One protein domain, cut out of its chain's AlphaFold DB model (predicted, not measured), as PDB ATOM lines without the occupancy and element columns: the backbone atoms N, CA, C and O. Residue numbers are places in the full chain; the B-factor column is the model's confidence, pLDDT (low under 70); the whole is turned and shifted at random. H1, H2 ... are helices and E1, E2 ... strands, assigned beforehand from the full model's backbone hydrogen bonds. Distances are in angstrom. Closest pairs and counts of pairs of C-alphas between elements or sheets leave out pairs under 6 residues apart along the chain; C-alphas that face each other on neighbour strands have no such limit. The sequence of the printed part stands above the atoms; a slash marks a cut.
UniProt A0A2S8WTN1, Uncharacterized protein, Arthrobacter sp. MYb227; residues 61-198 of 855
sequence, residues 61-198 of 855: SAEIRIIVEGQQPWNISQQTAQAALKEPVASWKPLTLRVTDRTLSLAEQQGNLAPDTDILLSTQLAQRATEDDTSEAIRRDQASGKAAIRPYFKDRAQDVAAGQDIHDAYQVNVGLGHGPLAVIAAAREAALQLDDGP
ATOM      1  N   SER A  61     256.722 200.345 205.639       82.12
ATOM      2  CA  SER A  61     257.255 198.968 205.710       82.12
ATOM      3  C   SER A  61     256.178 197.884 205.770       82.12
ATOM      4  O   SER A  61     256.503 196.701 205.715       82.12
ATOM      5  N   ALA A  62     254.912 198.279 205.903       85.69
ATOM      6  CA  ALA A  62     253.768 197.391 205.804       85.69
ATOM      7  C   ALA A  62     253.115 197.534 204.421       85.69
ATOM      8  O   ALA A  62     253.489 198.393 203.622       85.69
ATOM      9  N   GLU A  63     252.141 196.675 204.146       88.94
ATOM     10  CA  GLU A  63     251.436 196.627 202.870       88.94
ATOM     11  C   GLU A  63     249.925 196.613 203.103       88.94
ATOM     12  O   GLU A  63     249.439 196.095 204.117       88.94
ATOM     13  N   ILE A  64     249.179 197.148 202.136       90.62
ATOM     14  CA  ILE A  64     247.722 197.040 202.110       90.62
ATOM     15  C   ILE A  64     247.315 195.736 201.440       90.62
ATOM     16  O   ILE A  64     247.642 195.467 200.283       90.62
ATOM     17  N   ARG A  65     246.528 194.937 202.157       92.00
ATOM     18  CA  ARG A  65     245.928 193.719 201.628       92.00
ATOM     19  C   ARG A  65     244.609 194.045 200.936       92.00
ATOM     20  O   ARG A  65     243.664 194.479 201.588       92.00
ATOM     21  N   ILE A  66     244.532 193.771 199.636       92.94
ATOM     22  CA  ILE A  66     243.314 193.938 198.834       92.94
ATOM     23  C   ILE A  66     242.555 192.604 198.782       92.94
ATOM     24  O   ILE A  66     243.112 191.578 198.374       92.94
ATOM     25  N   ILE A  67     241.289 192.623 199.204       93.50
ATOM     26  CA  ILE A  67     240.366 191.483 199.162       93.50
ATOM     27  C   ILE A  67     239.144 191.884 198.337       93.50
ATOM     28  O   ILE A  67     238.399 192.778 198.732       93.50
ATOM     29  N   VAL A  68     238.925 191.215 197.208       92.56
ATOM     30  CA  VAL A  68     237.762 191.439 196.343       92.56
ATOM     31  C   VAL A  68     236.705 190.371 196.622       92.56
ATOM     32  O   VAL A  68     236.974 189.180 196.477       92.56
ATOM     33  N   GLU A  69     235.505 190.792 197.020       89.38
ATOM     34  CA  GLU A  69     234.360 189.911 197.282       89.38
ATOM     35  C   GLU A  69     233.275 190.092 196.214       89.38
ATOM     36  O   GLU A  69     233.079 191.196 195.727       89.38
ATOM     37  N   GLY A  70     232.525 189.040 195.879       82.12
ATOM     38  CA  GLY A  70     231.409 189.136 194.924       82.12
ATOM     39  C   GLY A  70     231.833 189.211 193.452       82.12
ATOM     40  O   GLY A  70     232.981 188.921 193.104       82.12
ATOM     41  N   GLN A  71     230.880 189.548 192.579       83.75
ATOM     42  CA  GLN A  71     231.124 189.751 191.149       83.75
ATOM     43  C   GLN A  71     231.147 191.248 190.870       83.75
ATOM     44  O   GLN A  71     230.109 191.900 190.823       83.75
ATOM     45  N   GLN A  72     232.348 191.791 190.708       86.50
ATOM     46  CA  GLN A  72     232.510 193.212 190.450       86.50
ATOM     47  C   GLN A  72     232.386 193.515 188.952       86.50
ATOM     48  O   GLN A  72     232.803 192.699 188.123       86.50
ATOM     49  N   PRO A  73     231.854 194.693 188.591       82.25
ATOM     50  CA  PRO A  73     231.889 195.164 187.214       82.25
ATOM     51  C   PRO A  73     233.332 195.485 186.775       82.25
ATOM     52  O   PRO A  73     234.260 195.504 187.588       82.25
ATOM     53  N   TRP A  74     233.525 195.752 185.478       86.50
ATOM     54  CA  TRP A  74     234.772 196.340 184.949       86.50
ATOM     55  C   TRP A  74     236.024 195.463 185.125       86.50
ATOM     56  O   TRP A  74     237.109 195.948 185.438       86.50
ATOM     57  N   ASN A  75     235.866 194.145 184.958       89.56
ATOM     58  CA  ASN A  75     236.936 193.149 185.090       89.56
ATOM     59  C   ASN A  75     237.672 193.187 186.449       89.56
ATOM     60  O   ASN A  75     238.834 192.783 186.558       89.56
ATOM     61  N   ILE A  76     237.015 193.664 187.510       91.38
ATOM     62  CA  ILE A  76     237.579 193.674 188.860       91.38
ATOM     63  C   ILE A  76     237.375 192.287 189.486       91.38
ATOM     64  O   ILE A  76     236.271 191.791 189.678       91.38
ATOM     65  N   SER A  77     238.467 191.616 189.819       92.88
ATOM     66  CA  SER A  77     238.462 190.324 190.501       92.88
ATOM     67  C   SER A  77     239.724 190.208 191.343       92.88
ATOM     68  O   SER A  77     240.678 190.964 191.156       92.88
ATOM     69  N   GLN A  78     239.776 189.232 192.251       93.38
ATOM     70  CA  GLN A  78     240.993 188.999 193.029       93.38
ATOM     71  C   GLN A  78     242.206 188.718 192.122       93.38
ATOM     72  O   GLN A  78     243.303 189.195 192.403       93.38
ATOM     73  N   GLN A  79     242.007 187.976 191.026       92.31
ATOM     74  CA  GLN A  79     243.070 187.618 190.084       92.31
ATOM     75  C   GLN A  79     243.559 188.835 189.290       92.31
ATOM     76  O   GLN A  79     244.765 189.032 189.153       92.31
ATOM     77  N   THR A  80     242.642 189.665 188.792       92.56
ATOM     78  CA  THR A  80     242.987 190.844 187.984       92.56
ATOM     79  C   THR A  80     243.580 191.962 188.836       92.56
ATOM     80  O   THR A  80     244.550 192.584 188.417       92.56
ATOM     81  N   ALA A  81     243.096 192.156 190.069       90.19
ATOM     82  CA  ALA A  81     243.697 193.083 191.027       90.19
ATOM     83  C   ALA A  81     245.130 192.670 191.405       90.19
ATOM     84  O   ALA A  81     246.020 193.512 191.446       90.19
ATOM     85  N   GLN A  82     245.382 191.374 191.629       90.50
ATOM     86  CA  GLN A  82     246.733 190.869 191.904       90.50
ATOM     87  C   GLN A  82     247.669 190.990 190.700       90.50
ATOM     88  O   GLN A  82     248.843 191.289 190.881       90.50
ATOM     89  N   ALA A  83     247.167 190.774 189.485       89.38
ATOM     90  CA  ALA A  83     247.976 190.904 188.279       89.38
ATOM     91  C   ALA A  83     248.294 192.364 187.921       89.38
ATOM     92  O   ALA A  83     249.385 192.648 187.431       89.38
ATOM     93  N   ALA A  84     247.375 193.294 188.202       88.44
ATOM     94  CA  ALA A  84     247.615 194.728 188.050       88.44
ATOM     95  C   ALA A  84     248.592 195.275 189.113       88.44
ATOM     96  O   ALA A  84     249.278 196.274 188.884       88.44
ATOM     97  N   LEU A  85     248.691 194.613 190.272       86.56
ATOM     98  CA  LEU A  85     249.573 194.988 191.374       86.56
ATOM     99  C   LEU A  85     251.028 194.564 191.095       86.56
ATOM    100  O   LEU A  85     251.506 193.551 191.600       86.56
ATOM    101  N   LYS A  86     251.746 195.359 190.291       79.06
ATOM    102  CA  LYS A  86     253.181 195.142 190.006       79.06
ATOM    103  C   LYS A  86     254.065 195.298 191.248       79.06
ATOM    104  O   LYS A  86     255.030 194.556 191.411       79.06
ATOM    105  N   GLU A  87     253.718 196.245 192.116       81.44
ATOM    106  CA  GLU A  87     254.374 196.506 193.400       81.44
ATOM    107  C   GLU A  87     253.313 196.586 194.505       81.44
ATOM    108  O   GLU A  87     252.238 197.152 194.269       81.44
ATOM    109  N   PRO A  88     253.575 196.033 195.703       84.25
ATOM    110  CA  PRO A  88     252.634 196.116 196.810       84.25
ATOM    111  C   PRO A  88     252.391 197.572 197.223       84.25
ATOM    112  O   PRO A  88     253.309 198.394 197.249       84.25
ATOM    113  N   VAL A  89     251.142 197.902 197.568       85.81
ATOM    114  CA  VAL A  89     250.793 199.244 198.051       85.81
ATOM    115  C   VAL A  89     251.351 199.419 199.458       85.81
ATOM    116  O   VAL A  89     250.847 198.815 200.407       85.81
ATOM    117  N   ALA A  90     252.396 200.235 199.582       86.62
ATOM    118  CA  ALA A  90     253.088 200.449 200.842       86.62
ATOM    119  C   ALA A  90     252.258 201.294 201.820       86.62
ATOM    120  O   ALA A  90     251.712 202.337 201.463       86.62
ATOM    121  N   SER A  91     252.218 200.866 203.079       86.75
ATOM    122  CA  SER A  91     251.549 201.540 204.191       86.75
ATOM    123  C   SER A  91     252.404 201.485 205.463       86.75
ATOM    124  O   SER A  91     253.341 200.695 205.599       86.75
ATOM    125  N   TRP A  92     252.113 202.346 206.435       83.50
ATOM    126  CA  TRP A  92     252.832 202.349 207.721       83.50
ATOM    127  C   TRP A  92     252.336 201.289 208.697       83.50
ATOM    128  O   TRP A  92     253.075 200.850 209.579       83.50
ATOM    129  N   LYS A  93     251.088 200.860 208.519       85.12
ATOM    130  CA  LYS A  93     250.448 199.783 209.267       85.12
ATOM    131  C   LYS A  93     249.820 198.795 208.291       85.12
ATOM    132  O   LYS A  93     249.416 199.211 207.206       85.12
ATOM    133  N   PRO A  94     249.728 197.506 208.649       86.81
ATOM    134  CA  PRO A  94     248.996 196.550 207.832       86.81
ATOM    135  C   PRO A  94     247.524 196.970 207.803       86.81
ATOM    136  O   PRO A  94     246.887 197.024 208.853       86.81
ATOM    137  N   LEU A  95     247.018 197.295 206.615       91.19
ATOM    138  CA  LEU A  95     245.623 197.674 206.392       91.19
ATOM    139  C   LEU A  95     244.971 196.655 205.465       91.19
ATOM    140  O   LEU A  95     245.621 196.124 204.564       91.19
ATOM    141  N   THR A  96     243.681 196.403 205.655       93.19
ATOM    142  CA  THR A  96     242.901 195.550 204.750       93.19
ATOM    143  C   THR A  96     241.813 196.357 204.054       93.19
ATOM    144  O   THR A  96     240.882 196.836 204.705       93.19
ATOM    145  N   LEU A  97     241.927 196.467 202.726       94.06
ATOM    146  CA  LEU A  97     240.912 197.035 201.843       94.06
ATOM    147  C   LEU A  97     240.034 195.909 201.298       94.06
ATOM    148  O   LEU A  97     240.509 195.034 200.568       94.06
ATOM    149  N   ARG A  98     238.745 195.949 201.626       94.31
ATOM    150  CA  ARG A  98     237.739 195.024 201.107       94.31
ATOM    151  C   ARG A  98     236.882 195.712 200.059       94.31
ATOM    152  O   ARG A  98     236.330 196.776 200.323       94.31
ATOM    153  N   VAL A  99     236.761 195.093 198.892       93.50
ATOM    154  CA  VAL A  99     235.969 195.599 197.767       93.50
ATOM    155  C   VAL A  99     234.688 194.787 197.646       93.50
ATOM    156  O   VAL A  99     234.739 193.556 197.633       93.50
ATOM    157  N   THR A 100     233.552 195.473 197.565       92.12
ATOM    158  CA  THR A 100     232.220 194.873 197.470       92.12
ATOM    159  C   THR A 100     231.382 195.538 196.377       92.12
ATOM    160  O   THR A 100     231.612 196.683 196.001       92.12
ATOM    161  N   ASP A 101     230.415 194.799 195.841       87.75
ATOM    162  CA  ASP A 101     229.517 195.212 194.758       87.75
ATOM    163  C   ASP A 101     228.210 195.817 195.289       87.75
ATOM    164  O   ASP A 101     227.412 196.346 194.524       87.75
ATOM    165  N   ARG A 102     227.969 195.769 196.603       87.56
ATOM    166  CA  ARG A 102     226.749 196.291 197.236       87.56
ATOM    167  C   ARG A 102     226.932 197.693 197.803       87.56
ATOM    168  O   ARG A 102     228.031 198.095 198.178       87.56
ATOM    169  N   THR A 103     225.823 198.409 197.953       83.06
ATOM    170  CA  THR A 103     225.775 199.650 198.737       83.06
ATOM    171  C   THR A 103     226.019 199.357 200.217       83.06
ATOM    172  O   THR A 103     225.498 198.373 200.757       83.06
ATOM    173  N   LEU A 104     226.778 200.220 200.887       85.69
ATOM    174  CA  LEU A 104     227.124 200.052 202.297       85.69
ATOM    175  C   LEU A 104     225.937 200.405 203.196       85.69
ATOM    176  O   LEU A 104     225.277 201.428 203.000       85.69
ATOM    177  N   SER A 105     225.681 199.585 204.215       85.50
ATOM    178  CA  SER A 105     224.657 199.873 205.223       85.50
ATOM    179  C   SER A 105     225.048 201.071 206.088       85.50
ATOM    180  O   SER A 105     226.228 201.369 206.257       85.50
ATOM    181  N   LEU A 106     224.064 201.726 206.715       80.38
ATOM    182  CA  LEU A 106     224.336 202.844 207.623       80.38
ATOM    183  C   LEU A 106     225.322 202.446 208.736       80.38
ATOM    184  O   LEU A 106     226.201 203.223 209.071       80.38
ATOM    185  N   ALA A 107     225.229 201.233 209.289       84.31
ATOM    186  CA  ALA A 107     226.163 200.773 210.318       84.31
ATOM    187  C   ALA A 107     227.605 200.654 209.788       84.31
ATOM    188  O   ALA A 107     228.543 201.078 210.463       84.31
ATOM    189  N   GLU A 108     227.779 200.128 208.576       86.00
ATOM    190  CA  GLU A 108     229.089 200.016 207.923       86.00
ATOM    191  C   GLU A 108     229.663 201.396 207.602       86.00
ATOM    192  O   GLU A 108     230.803 201.660 207.961       86.00
ATOM    193  N   GLN A 109     228.858 202.311 207.048       80.88
ATOM    194  CA  GLN A 109     229.235 203.717 206.812       80.88
ATOM    195  C   GLN A 109     229.698 204.427 208.086       80.88
ATOM    196  O   GLN A 109     230.529 205.328 208.059       80.88
ATOM    197  N   GLN A 110     229.143 204.020 209.222       81.38
ATOM    198  CA  GLN A 110     229.492 204.541 210.531       81.38
ATOM    199  C   GLN A 110     230.766 203.915 211.124       81.38
ATOM    200  O   GLN A 110     231.123 204.263 212.252       81.38
ATOM    201  N   GLY A 111     231.432 203.021 210.389       82.25
ATOM    202  CA  GLY A 111     232.683 202.370 210.765       82.25
ATOM    203  C   GLY A 111     232.516 201.022 211.474       82.25
ATOM    204  O   GLY A 111     233.503 200.444 211.935       82.25
ATOM    205  N   ASN A 112     231.294 200.480 211.565       87.31
ATOM    206  CA  ASN A 112     231.059 199.143 212.119       87.31
ATOM    207  C   ASN A 112     231.370 198.059 211.073       87.31
ATOM    208  O   ASN A 112     230.468 197.465 210.481       87.31
ATOM    209  N   LEU A 113     232.662 197.855 210.814       89.25
ATOM    210  CA  LEU A 113     233.182 196.918 209.818       89.25
ATOM    211  C   LEU A 113     233.555 195.564 210.443       89.25
ATOM    212  O   LEU A 113     233.865 195.476 211.634       89.25
ATOM    213  N   ALA A 114     233.581 194.509 209.624       87.31
ATOM    214  CA  ALA A 114     234.063 193.185 210.029       87.31
ATOM    215  C   ALA A 114     235.488 193.271 210.615       87.31
ATOM    216  O   ALA A 114     236.276 194.076 210.126       87.31
ATOM    217  N   PRO A 115     235.852 192.468 211.635       82.38
ATOM    218  CA  PRO A 115     237.085 192.637 212.421       82.38
ATOM    219  C   PRO A 115     238.385 192.597 211.600       82.38
ATOM    220  O   PRO A 115     239.367 193.229 211.975       82.38
ATOM    221  N   ASP A 116     238.376 191.958 210.438       88.19
ATOM    222  CA  ASP A 116     239.492 191.859 209.495       88.19
ATOM    223  C   ASP A 116     239.457 192.899 208.356       88.19
ATOM    224  O   ASP A 116     240.224 192.788 207.407       88.19
ATOM    225  N   THR A 117     238.563 193.891 208.424       90.50
ATOM    226  CA  THR A 117     238.386 194.938 207.405       90.50
ATOM    227  C   THR A 117     238.625 196.321 207.998       90.50
ATOM    228  O   THR A 117     237.891 196.744 208.893       90.50
ATOM    229  N   ASP A 118     239.627 197.034 207.488       91.88
ATOM    230  CA  ASP A 118     239.913 198.411 207.904       91.88
ATOM    231  C   ASP A 118     239.209 199.420 206.999       91.88
ATOM    232  O   ASP A 118     238.671 200.412 207.488       91.88
ATOM    233  N   ILE A 119     239.157 199.130 205.695       92.69
ATOM    234  CA  ILE A 119     238.450 199.933 204.696       92.69
ATOM    235  C   ILE A 119     237.499 199.029 203.913       92.69
ATOM    236  O   ILE A 119     237.897 197.962 203.441       92.69
ATOM    237  N   LEU A 120     236.256 199.468 203.745       92.69
ATOM    238  CA  LEU A 120     235.257 198.817 202.905       92.69
ATOM    239  C   LEU A 120     234.879 199.755 201.752       92.69
ATOM    240  O   LEU A 120     234.324 200.825 201.990       92.69
ATOM    241  N   LEU A 121     235.186 199.348 200.521       92.31
ATOM    242  CA  LEU A 121     234.940 200.091 199.285       92.31
ATOM    243  C   LEU A 121     233.845 199.403 198.464       92.31
ATOM    244  O   LEU A 121     233.933 198.213 198.171       92.31
ATOM    245  N   SER A 122     232.834 200.163 198.064       90.00
ATOM    246  CA  SER A 122     231.793 199.754 197.127       90.00
ATOM    247  C   SER A 122     232.156 200.181 195.708       90.00
ATOM    248  O   SER A 122     232.538 201.332 195.486       90.00
ATOM    249  N   THR A 123     231.986 199.285 194.739       87.31
ATOM    250  CA  THR A 123     232.172 199.585 193.308       87.31
ATOM    251  C   THR A 123     230.959 200.254 192.662       87.31
ATOM    252  O   THR A 123     231.021 200.622 191.487       87.31
ATOM    253  N   GLN A 124     229.868 200.435 193.414       81.44
ATOM    254  CA  GLN A 124     228.653 201.087 192.936       81.44
ATOM    255  C   GLN A 124     228.922 202.536 192.515       81.44
ATOM    256  O   GLN A 124     229.550 203.320 193.231       81.44
ATOM    257  N   LEU A 125     228.410 202.899 191.344       71.00
ATOM    258  CA  LEU A 125     228.597 204.224 190.756       71.00
ATOM    259  C   LEU A 125     227.677 205.267 191.404       71.00
ATOM    260  O   LEU A 125     226.723 204.953 192.115       71.00
ATOM    261  N   ALA A 126     227.985 206.550 191.204       63.69
ATOM    262  CA  ALA A 126     227.090 207.652 191.568       63.69
ATOM    263  C   ALA A 126     225.748 207.537 190.847       63.69
ATOM    264  O   ALA A 126     225.700 207.334 189.635       63.69
ATOM    265  N   GLN A 127     224.658 207.675 191.610       62.75
ATOM    266  CA  GLN A 127     223.342 207.900 191.025       62.75
ATOM    267  C   GLN A 127     223.322 209.281 190.357       62.75
ATOM    268  O   GLN A 127     224.080 210.183 190.725       62.75
ATOM    269  N   ARG A 128     222.474 209.424 189.337       53.69
ATOM    270  CA  ARG A 128     222.312 210.657 188.559       53.69
ATOM    271  C   ARG A 128     221.931 211.817 189.488       53.69
ATOM    272  O   ARG A 128     220.923 211.720 190.179       53.69
ATOM    273  N   ALA A 129     222.719 212.895 189.482       54.38
ATOM    274  CA  ALA A 129     222.425 214.104 190.253       54.38
ATOM    275  C   ALA A 129     221.157 214.809 189.739       54.38
ATOM    276  O   ALA A 129     220.900 214.833 188.528       54.38
ATOM    277  N   THR A 130     220.385 215.388 190.659       56.34
ATOM    278  CA  THR A 130     219.156 216.146 190.381       56.34
ATOM    279  C   THR A 130     219.400 217.658 190.369       56.34
ATOM    280  O   THR A 130     220.418 218.148 190.844       56.34
ATOM    281  N   GLU A 131     218.477 218.413 189.764       49.03
ATOM    282  CA  GLU A 131     218.618 219.857 189.484       49.03
ATOM    283  C   GLU A 131     218.687 220.740 190.752       49.03
ATOM    284  O   GLU A 131     219.192 221.860 190.688       49.03
ATOM    285  N   ASP A 132     218.243 220.223 191.904       51.19
ATOM    286  CA  ASP A 132     218.167 220.941 193.186       51.19
ATOM    287  C   ASP A 132     219.444 220.838 194.056       51.19
ATOM    288  O   ASP A 132     219.517 221.443 195.131       51.19
ATOM    289  N   ASP A 133     220.474 220.107 193.616       52.78
ATOM    290  CA  ASP A 133     221.618 219.771 194.466       52.78
ATOM    291  C   ASP A 133     222.808 220.741 194.291       52.78
ATOM    292  O   ASP A 133     223.363 220.931 193.210       52.78
ATOM    293  N   THR A 134     223.263 221.360 195.388       56.81
ATOM    294  CA  THR A 134     224.538 222.118 195.411       56.81
ATOM    295  C   THR A 134     225.744 221.181 195.248       56.81
ATOM    296  O   THR A 134     225.686 220.043 195.700       56.81
ATOM    297  N   SER A 135     226.881 221.642 194.703       58.41
ATOM    298  CA  SER A 135     228.075 220.795 194.475       58.41
ATOM    299  C   SER A 135     228.556 220.036 195.723       58.41
ATOM    300  O   SER A 135     229.015 218.904 195.616       58.41
ATOM    301  N   GLU A 136     228.421 220.619 196.919       56.00
ATOM    302  CA  GLU A 136     228.724 219.920 198.177       56.00
ATOM    303  C   GLU A 136     227.670 218.881 198.577       56.00
ATOM    304  O   GLU A 136     228.022 217.851 199.152       56.00
ATOM    305  N   ALA A 137     226.389 219.149 198.310       57.22
ATOM    306  CA  ALA A 137     225.313 218.194 198.553       57.22
ATOM    307  C   ALA A 137     225.442 216.988 197.614       57.22
ATOM    308  O   ALA A 137     225.377 215.860 198.088       57.22
ATOM    309  N   ILE A 138     225.768 217.223 196.336       58.94
ATOM    310  CA  ILE A 138     226.046 216.170 195.352       58.94
ATOM    311  C   ILE A 138     227.224 215.309 195.807       58.94
ATOM    312  O   ILE A 138     227.088 214.094 195.882       58.94
ATOM    313  N   ARG A 139     228.361 215.912 196.190       56.66
ATOM    314  CA  ARG A 139     229.523 215.142 196.674       56.66
ATOM    315  C   ARG A 139     229.194 214.310 197.913       56.66
ATOM    316  O   ARG A 139     229.626 213.163 198.017       56.66
ATOM    317  N   ARG A 140     228.405 214.853 198.849       58.00
ATOM    318  CA  ARG A 140     227.971 214.118 200.047       58.00
ATOM    319  C   ARG A 140     227.032 212.961 199.717       58.00
ATOM    320  O   ARG A 140     227.269 211.867 200.223       58.00
ATOM    321  N   ASP A 141     226.033 213.168 198.866       60.25
ATOM    322  CA  ASP A 141     225.094 212.116 198.459       60.25
ATOM    323  C   ASP A 141     225.783 211.036 197.624       60.25
ATOM    324  O   ASP A 141     225.578 209.844 197.862       60.25
ATOM    325  N   GLN A 142     226.676 211.432 196.715       58.81
ATOM    326  CA  GLN A 142     227.415 210.512 195.857       58.81
ATOM    327  C   GLN A 142     228.412 209.648 196.621       58.81
ATOM    328  O   GLN A 142     228.594 208.498 196.229       58.81
ATOM    329  N   ALA A 143     229.026 210.155 197.689       56.97
ATOM    330  CA  ALA A 143     229.929 209.367 198.521       56.97
ATOM    331  C   ALA A 143     229.210 208.603 199.649       56.97
ATOM    332  O   ALA A 143     229.758 207.638 200.198       56.97
ATOM    333  N   SER A 144     227.980 209.001 200.001       59.19
ATOM    334  CA  SER A 144     227.198 208.329 201.037       59.19
ATOM    335  C   SER A 144     226.968 206.858 200.669       59.19
ATOM    336  O   SER A 144     226.459 206.515 199.605       59.19
ATOM    337  N   GLY A 145     227.403 205.950 201.544       62.53
ATOM    338  CA  GLY A 145     227.194 204.517 201.337       62.53
ATOM    339  C   GLY A 145     228.134 203.811 200.379       62.53
ATOM    340  O   GLY A 145     227.778 202.717 199.938       62.53
ATOM    341  N   LYS A 146     229.317 204.370 200.093       77.62
ATOM    342  CA  LYS A 146     230.244 203.759 199.127       77.62
ATOM    343  C   LYS A 146     231.679 203.551 199.573       77.62
ATOM    344  O   LYS A 146     232.329 202.655 199.053       77.62
ATOM    345  N   ALA A 147     232.162 204.296 200.549       86.12
ATOM    346  CA  ALA A 147     233.396 203.955 201.236       86.12
ATOM    347  C   ALA A 147     233.204 204.162 202.731       86.12
ATOM    348  O   ALA A 147     232.562 205.118 203.167       86.12
ATOM    349  N   ALA A 148     233.724 203.229 203.513       87.56
ATOM    350  CA  ALA A 148     233.683 203.286 204.957       87.56
ATOM    351  C   ALA A 148     235.037 202.901 205.530       87.56
ATOM    352  O   ALA A 148     235.677 201.958 205.061       87.56
ATOM    353  N   ILE A 149     235.433 203.613 206.576       90.19
ATOM    354  CA  ILE A 149     236.672 203.368 207.299       90.19
ATOM    355  C   ILE A 149     236.309 202.967 208.724       90.19
ATOM    356  O   ILE A 149     235.395 203.525 209.340       90.19
ATOM    357  N   ARG A 150     237.018 201.975 209.256       89.75
ATOM    358  CA  ARG A 150     237.010 201.683 210.687       89.75
ATOM    359  C   ARG A 150     237.457 202.935 211.456       89.75
ATOM    360  O   ARG A 150     238.465 203.510 211.062       89.75
ATOM    361  N   PRO A 151     236.790 203.322 212.562       87.56
ATOM    362  CA  PRO A 151     237.126 204.542 213.289       87.56
ATOM    363  C   PRO A 151     238.619 204.602 213.602       87.56
ATOM    364  O   PRO A 151     239.144 203.742 214.317       87.56
ATOM    365  N   TYR A 152     239.285 205.598 213.028       84.69
ATOM    366  CA  TYR A 152     240.732 205.755 213.075       84.69
ATOM    367  C   TYR A 152     241.080 207.090 213.730       84.69
ATOM    368  O   TYR A 152     241.893 207.150 214.658       84.69
ATOM    369  N   PHE A 153     240.396 208.155 213.314       85.44
ATOM    370  CA  PHE A 153     240.551 209.478 213.890       85.44
ATOM    371  C   PHE A 153     239.729 209.648 215.172       85.44
ATOM    372  O   PHE A 153     238.746 208.958 215.442       85.44
ATOM    373  N   LYS A 154     240.132 210.616 216.006       85.38
ATOM    374  CA  LYS A 154     239.322 211.023 217.170       85.38
ATOM    375  C   LYS A 154     238.065 211.779 216.751       85.38
ATOM    376  O   LYS A 154     237.081 211.769 217.489       85.38
ATOM    377  N   ASP A 155     238.136 212.475 215.620       85.69
ATOM    378  CA  ASP A 155     237.025 213.206 215.034       85.69
ATOM    379  C   ASP A 155     236.413 212.389 213.897       85.69
ATOM    380  O   ASP A 155     237.054 212.114 212.886       85.69
ATOM    381  N   ARG A 156     235.137 212.045 214.053       80.75
ATOM    382  CA  ARG A 156     234.383 211.253 213.083       80.75
ATOM    383  C   ARG A 156     234.223 211.959 211.737       80.75
ATOM    384  O   ARG A 156     234.065 211.289 210.721       80.75
ATOM    385  N   ALA A 157     234.241 213.292 211.711       80.88
ATOM    386  CA  ALA A 157     234.173 214.032 210.454       80.88
ATOM    387  C   ALA A 157     235.392 213.743 209.559       80.88
ATOM    388  O   ALA A 157     235.253 213.704 208.340       80.88
ATOM    389  N   GLN A 158     236.555 213.475 210.164       82.94
ATOM    390  CA  GLN A 158     237.782 213.129 209.445       82.94
ATOM    391  C   GLN A 158     237.718 211.714 208.863       82.94
ATOM    392  O   GLN A 158     238.111 211.527 207.720       82.94
ATOM    393  N   ASP A 159     237.153 210.742 209.594       84.25
ATOM    394  CA  ASP A 159     236.940 209.386 209.058       84.25
ATOM    395  C   ASP A 159     236.013 209.411 207.827       84.25
ATOM    396  O   ASP A 159     236.237 208.691 206.854       84.25
ATOM    397  N   VAL A 160     234.973 210.257 207.855       80.75
ATOM    398  CA  VAL A 160     234.059 210.431 206.715       80.75
ATOM    399  C   VAL A 160     234.780 211.085 205.540       80.75
ATOM    400  O   VAL A 160     234.684 210.563 204.436       80.75
ATOM    401  N   ALA A 161     235.514 212.179 205.764       82.12
ATOM    402  CA  ALA A 161     236.261 212.868 204.710       82.12
ATOM    403  C   ALA A 161     237.301 211.947 204.046       82.12
ATOM    404  O   ALA A 161     237.296 211.801 202.829       82.12
ATOM    405  N   ALA A 162     238.091 211.221 204.841       85.81
ATOM    406  CA  ALA A 162     239.036 210.229 204.331       85.81
ATOM    407  C   ALA A 162     238.332 209.129 203.517       85.81
ATOM    408  O   ALA A 162     238.830 208.699 202.479       85.81
ATOM    409  N   GLY A 163     237.149 208.679 203.956       85.94
ATOM    410  CA  GLY A 163     236.344 207.719 203.197       85.94
ATOM    411  C   GLY A 163     235.908 208.277 201.841       85.94
ATOM    412  O   GLY A 163     235.969 207.568 200.837       85.94
ATOM    413  N   GLN A 164     235.514 209.551 201.798       82.06
ATOM    414  CA  GLN A 164     235.152 210.245 200.560       82.06
ATOM    415  C   GLN A 164     236.341 210.339 199.603       82.06
ATOM    416  O   GLN A 164     236.186 209.983 198.440       82.06
ATOM    417  N   ASP A 165     237.523 210.718 200.085       84.81
ATOM    418  CA  ASP A 165     238.721 210.841 199.247       84.81
ATOM    419  C   ASP A 165     239.143 209.488 198.644       84.81
ATOM    420  O   ASP A 165     239.458 209.400 197.455       84.81
ATOM    421  N   ILE A 166     239.041 208.397 199.417       88.25
ATOM    422  CA  ILE A 166     239.278 207.027 198.923       88.25
ATOM    423  C   ILE A 166     238.275 206.646 197.821       88.25
ATOM    424  O   ILE A 166     238.655 206.021 196.825       88.25
ATOM    425  N   HIS A 167     236.994 206.997 197.983       87.12
ATOM    426  CA  HIS A 167     235.980 206.742 196.955       87.12
ATOM    427  C   HIS A 167     236.208 207.597 195.704       87.12
ATOM    428  O   HIS A 167     236.143 207.067 194.597       87.12
ATOM    429  N   ASP A 168     236.521 208.881 195.872       83.25
ATOM    430  CA  ASP A 168     236.850 209.798 194.780       83.25
ATOM    431  C   ASP A 168     238.033 209.244 193.965       83.25
ATOM    432  O   ASP A 168     237.973 209.227 192.736       83.25
ATOM    433  N   ALA A 169     239.074 208.721 194.624       87.31
ATOM    434  CA  ALA A 169     240.218 208.104 193.950       87.31
ATOM    435  C   ALA A 169     239.819 206.876 193.115       87.31
ATOM    436  O   ALA A 169     240.267 206.743 191.972       87.31
ATOM    437  N   TYR A 170     238.949 206.003 193.637       89.31
ATOM    438  CA  TYR A 170     238.372 204.901 192.858       89.31
ATOM    439  C   TYR A 170     237.589 205.432 191.649       89.31
ATOM    440  O   TYR A 170     237.847 205.048 190.509       89.31
ATOM    441  N   GLN A 171     236.651 206.346 191.891       86.12
ATOM    442  CA  GLN A 171     235.687 206.809 190.900       86.12
ATOM    443  C   GLN A 171     236.353 207.590 189.756       86.12
ATOM    444  O   GLN A 171     236.020 207.383 188.589       86.12
ATOM    445  N   VAL A 172     237.336 208.442 190.060       86.00
ATOM    446  CA  VAL A 172     238.128 209.158 189.045       86.00
ATOM    447  C   VAL A 172     238.876 208.172 188.153       86.00
ATOM    448  O   VAL A 172     238.804 208.290 186.933       86.00
ATOM    449  N   ASN A 173     239.531 207.163 188.735       89.69
ATOM    450  CA  ASN A 173     240.277 206.174 187.959       89.69
ATOM    451  C   ASN A 173     239.365 205.293 187.095       89.69
ATOM    452  O   ASN A 173     239.713 205.003 185.952       89.69
ATOM    453  N   VAL A 174     238.167 204.946 187.573       89.69
ATOM    454  CA  VAL A 174     237.145 204.293 186.737       89.69
ATOM    455  C   VAL A 174     236.778 205.168 185.526       89.69
ATOM    456  O   VAL A 174     236.689 204.665 184.410       89.69
ATOM    457  N   GLY A 175     236.659 206.488 185.706       86.44
ATOM    458  CA  GLY A 175     236.415 207.453 184.618       86.44
ATOM    459  C   GLY A 175     237.582 207.626 183.633       86.44
ATOM    460  O   GLY A 175     237.371 208.037 182.493       86.44
ATOM    461  N   LEU A 176     238.800 207.255 184.037       89.19
ATOM    462  CA  LEU A 176     239.980 207.136 183.166       89.19
ATOM    463  C   LEU A 176     240.063 205.761 182.475       89.19
ATOM    464  O   LEU A 176     241.019 205.466 181.762       89.19
ATOM    465  N   GLY A 177     239.042 204.920 182.653       89.88
ATOM    466  CA  GLY A 177     238.925 203.603 182.038       89.88
ATOM    467  C   GLY A 177     239.552 202.476 182.843       89.88
ATOM    468  O   GLY A 177     239.643 201.370 182.318       89.88
ATOM    469  N   HIS A 178     239.976 202.705 184.083       92.56
ATOM    470  CA  HIS A 178     240.574 201.655 184.900       92.56
ATOM    471  C   HIS A 178     239.533 200.721 185.525       92.56
ATOM    472  O   HIS A 178     238.459 201.146 185.947       92.56
ATOM    473  N   GLY A 179     239.887 199.442 185.631       92.31
ATOM    474  CA  GLY A 179     239.158 198.433 186.395       92.31
ATOM    475  C   GLY A 179     239.953 198.067 187.648       92.31
ATOM    476  O   GLY A 179     239.854 198.764 188.663       92.31
ATOM    477  N   PRO A 180     240.774 196.999 187.620       93.38
ATOM    478  CA  PRO A 180     241.618 196.623 188.755       93.38
ATOM    479  C   PRO A 180     242.584 197.734 189.210       93.38
ATOM    480  O   PRO A 180     242.839 197.843 190.413       93.38
ATOM    481  N   LEU A 181     243.080 198.599 188.313       92.62
ATOM    482  CA  LEU A 181     243.937 199.729 188.701       92.62
ATOM    483  C   LEU A 181     243.188 200.796 189.514       92.62
ATOM    484  O   LEU A 181     243.798 201.427 190.376       92.62
ATOM    485  N   ALA A 182     241.870 200.946 189.342       91.88
ATOM    486  CA  ALA A 182     241.073 201.873 190.148       91.88
ATOM    487  C   ALA A 182     240.994 201.437 191.620       91.88
ATOM    488  O   ALA A 182     241.041 202.267 192.529       91.88
ATOM    489  N   VAL A 183     240.941 200.124 191.875       93.06
ATOM    490  CA  VAL A 183     241.016 199.568 193.237       93.06
ATOM    491  C   VAL A 183     242.395 199.814 193.848       93.06
ATOM    492  O   VAL A 183     242.499 200.156 195.026       93.06
ATOM    493  N   ILE A 184     243.461 199.671 193.056       92.38
ATOM    494  CA  ILE A 184     244.831 199.950 193.505       92.38
ATOM    495  C   ILE A 184     245.001 201.441 193.816       92.38
ATOM    496  O   ILE A 184     245.640 201.778 194.810       92.38
ATOM    497  N   ALA A 185     244.400 202.333 193.027       90.31
ATOM    498  CA  ALA A 185     244.395 203.766 193.301       90.31
ATOM    499  C   ALA A 185     243.697 204.094 194.627       90.31
ATOM    500  O   ALA A 185     244.253 204.809 195.453       90.31
ATOM    501  N   ALA A 186     242.531 203.493 194.878       90.94
ATOM    502  CA  ALA A 186     241.822 203.637 196.146       90.94
ATOM    503  C   ALA A 186     242.629 203.083 197.331       90.94
ATOM    504  O   ALA A 186     242.651 203.680 198.403       90.94
ATOM    505  N   ALA A 187     243.340 201.967 197.140       91.88
ATOM    506  CA  ALA A 187     244.263 201.444 198.142       91.88
ATOM    507  C   ALA A 187     245.416 202.424 198.409       91.88
ATOM    508  O   ALA A 187     245.737 202.683 199.565       91.88
ATOM    509  N   ARG A 188     246.020 203.002 197.363       89.25
ATOM    510  CA  ARG A 188     247.074 204.019 197.502       89.25
ATOM    511  C   ARG A 188     246.566 205.241 198.260       89.25
ATOM    512  O   ARG A 188     247.255 205.693 199.165       89.25
ATOM    513  N   GLU A 189     245.362 205.715 197.954       88.00
ATOM    514  CA  GLU A 189     244.746 206.832 198.674       88.00
ATOM    515  C   GLU A 189     244.465 206.473 200.136       88.00
ATOM    516  O   GLU A 189     244.803 207.228 201.042       88.00
ATOM    517  N   ALA A 190     243.973 205.262 200.407       89.44
ATOM    518  CA  ALA A 190     243.768 204.789 201.772       89.44
ATOM    519  C   ALA A 190     245.077 204.715 202.578       89.44
ATOM    520  O   ALA A 190     245.083 205.023 203.768       89.44
ATOM    521  N   ALA A 191     246.193 204.345 201.938       88.06
ATOM    522  CA  ALA A 191     247.516 204.341 202.567       88.06
ATOM    523  C   ALA A 191     247.967 205.739 203.011       88.06
ATOM    524  O   ALA A 191     248.723 205.861 203.976       88.06
ATOM    525  N   LEU A 192     247.531 206.770 202.285       82.56
ATOM    526  CA  LEU A 192     247.877 208.169 202.525       82.56
ATOM    527  C   LEU A 192     246.960 208.804 203.564       82.56
ATOM    528  O   LEU A 192     247.440 209.463 204.478       82.56
ATOM    529  N   GLN A 193     245.654 208.575 203.447       85.31
ATOM    530  CA  GLN A 193     244.667 209.134 204.367       85.31
ATOM    531  C   GLN A 193     244.783 208.520 205.766       85.31
ATOM    532  O   GLN A 193     244.586 209.200 206.764       85.31
ATOM    533  N   LEU A 194     245.155 207.240 205.858       85.56
ATOM    534  CA  LEU A 194     245.343 206.523 207.125       85.56
ATOM    535  C   LEU A 194     246.823 206.454 207.539       85.56
ATOM    536  O   LEU A 194     247.258 205.491 208.187       85.56
ATOM    537  N   ASP A 195     247.606 207.464 207.145       72.19
ATOM    538  CA  ASP A 195     249.034 207.566 207.436       72.19
ATOM    539  C   ASP A 195     249.285 207.837 208.935       72.19
ATOM    540  O   ASP A 195     249.193 208.958 209.430       72.19
ATOM    541  N   ASP A 196     249.640 206.771 209.657       70.44
ATOM    542  CA  ASP A 196     250.094 206.799 211.060       70.44
ATOM    543  C   ASP A 196     251.630 206.937 211.173       70.44
ATOM    544  O   ASP A 196     252.233 206.660 212.219       70.44
ATOM    545  N   GLY A 197     252.292 207.274 210.067       70.56
ATOM    546  CA  GLY A 197     253.729 207.452 209.984       70.56
ATOM    547  C   GLY A 197     254.237 208.613 210.847       70.56
ATOM    548  O   GLY A 197     253.478 209.459 211.329       70.56
ATOM    549  N   PRO A 198     255.558 208.676 211.084       70.25
ATOM    550  CA  PRO A 198     256.154 209.824 211.751       70.25
ATOM    551  C   PRO A 198     255.838 211.117 210.976       70.25
ATOM    552  O   PRO A 198     255.758 211.091 209.748       70.25
TER     553      PRO A 198
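This is residues 61 to 198 of the 855 residues of an uncharacterized protein of Arthrobacter sp. MYb227 (UniProt A0A2S8WTN1). What shape appears first? A four-stranded sheet has one face covered by a slanting helical hairpin, H4 and H5, with H1 near the end of E1; H3 lies beyond H4, away from the sheet. What makes it up? The printed part has 138 residues, with five named helices and four named strands in the order E1 H1 E2 H2 E3 H3 E4 H4 H5. The class is mixed, and so is the sheet, ordered E1, E2, E3, E4. How large is it? It is compact, with a radius of gyration of the C-alphas of 14.3 A and spans of 46 by 36 by 24 A.

Where do the first elements run? E1, residues 62 to 68, starts at C-alpha 62 (253.768, 197.391, 205.804) and is 19.5 A long. H1 is 78 to 84, E2 95 to 100, H2 106 to 109 and E3 119 to 122. What follows? H3 is 135 to 143, E4 147 to 149, H4 156 to 175, 28.8 A long, and H5 180 to 193, 20.2 A long, ending at C-alpha 193 (244.667, 209.134, 204.367).

How do strands pair? E1 and E2 are parallel, with N 65 and O 95 2.8 A apart; E2 and E3 are parallel, with N 98 and O 119 2.8 A apart; E3 and E4 are antiparallel, with N 120 and O 148 2.9 A apart. How do helices sit? H4 and H5 are on the same face, at heights over the sheet of 7.4 A and 8.6 A; H2 only grazes the sheet. H4 and H5 touch, closest at the C-alphas of Tyr 170 and Ala 182, 4.9 A, at a shallow tilt of 27 degrees, opposite ways. Which helices remain? H5 touches H1 with residues 180 to 184 alone, closest at the C-alphas of Pro 180 and Ala 81, 4.7 A. H3, not on the sheet, only just touches H4, with 3 pairs of C-alphas within 8 A, closest Ala 143 and Gln 164, 5.7 A. Every O i to N i+4 pair is within hydrogen-bond range in H1, H3, H4 and H5; H2 is too short for one.

Is it unbroken? The printed part has no cut, and the link from E3 to H3 is long, 12 residues. Where is confidence low? Residues 126 to 145 are under 70; the mean pLDDT of the printed part is 82.6.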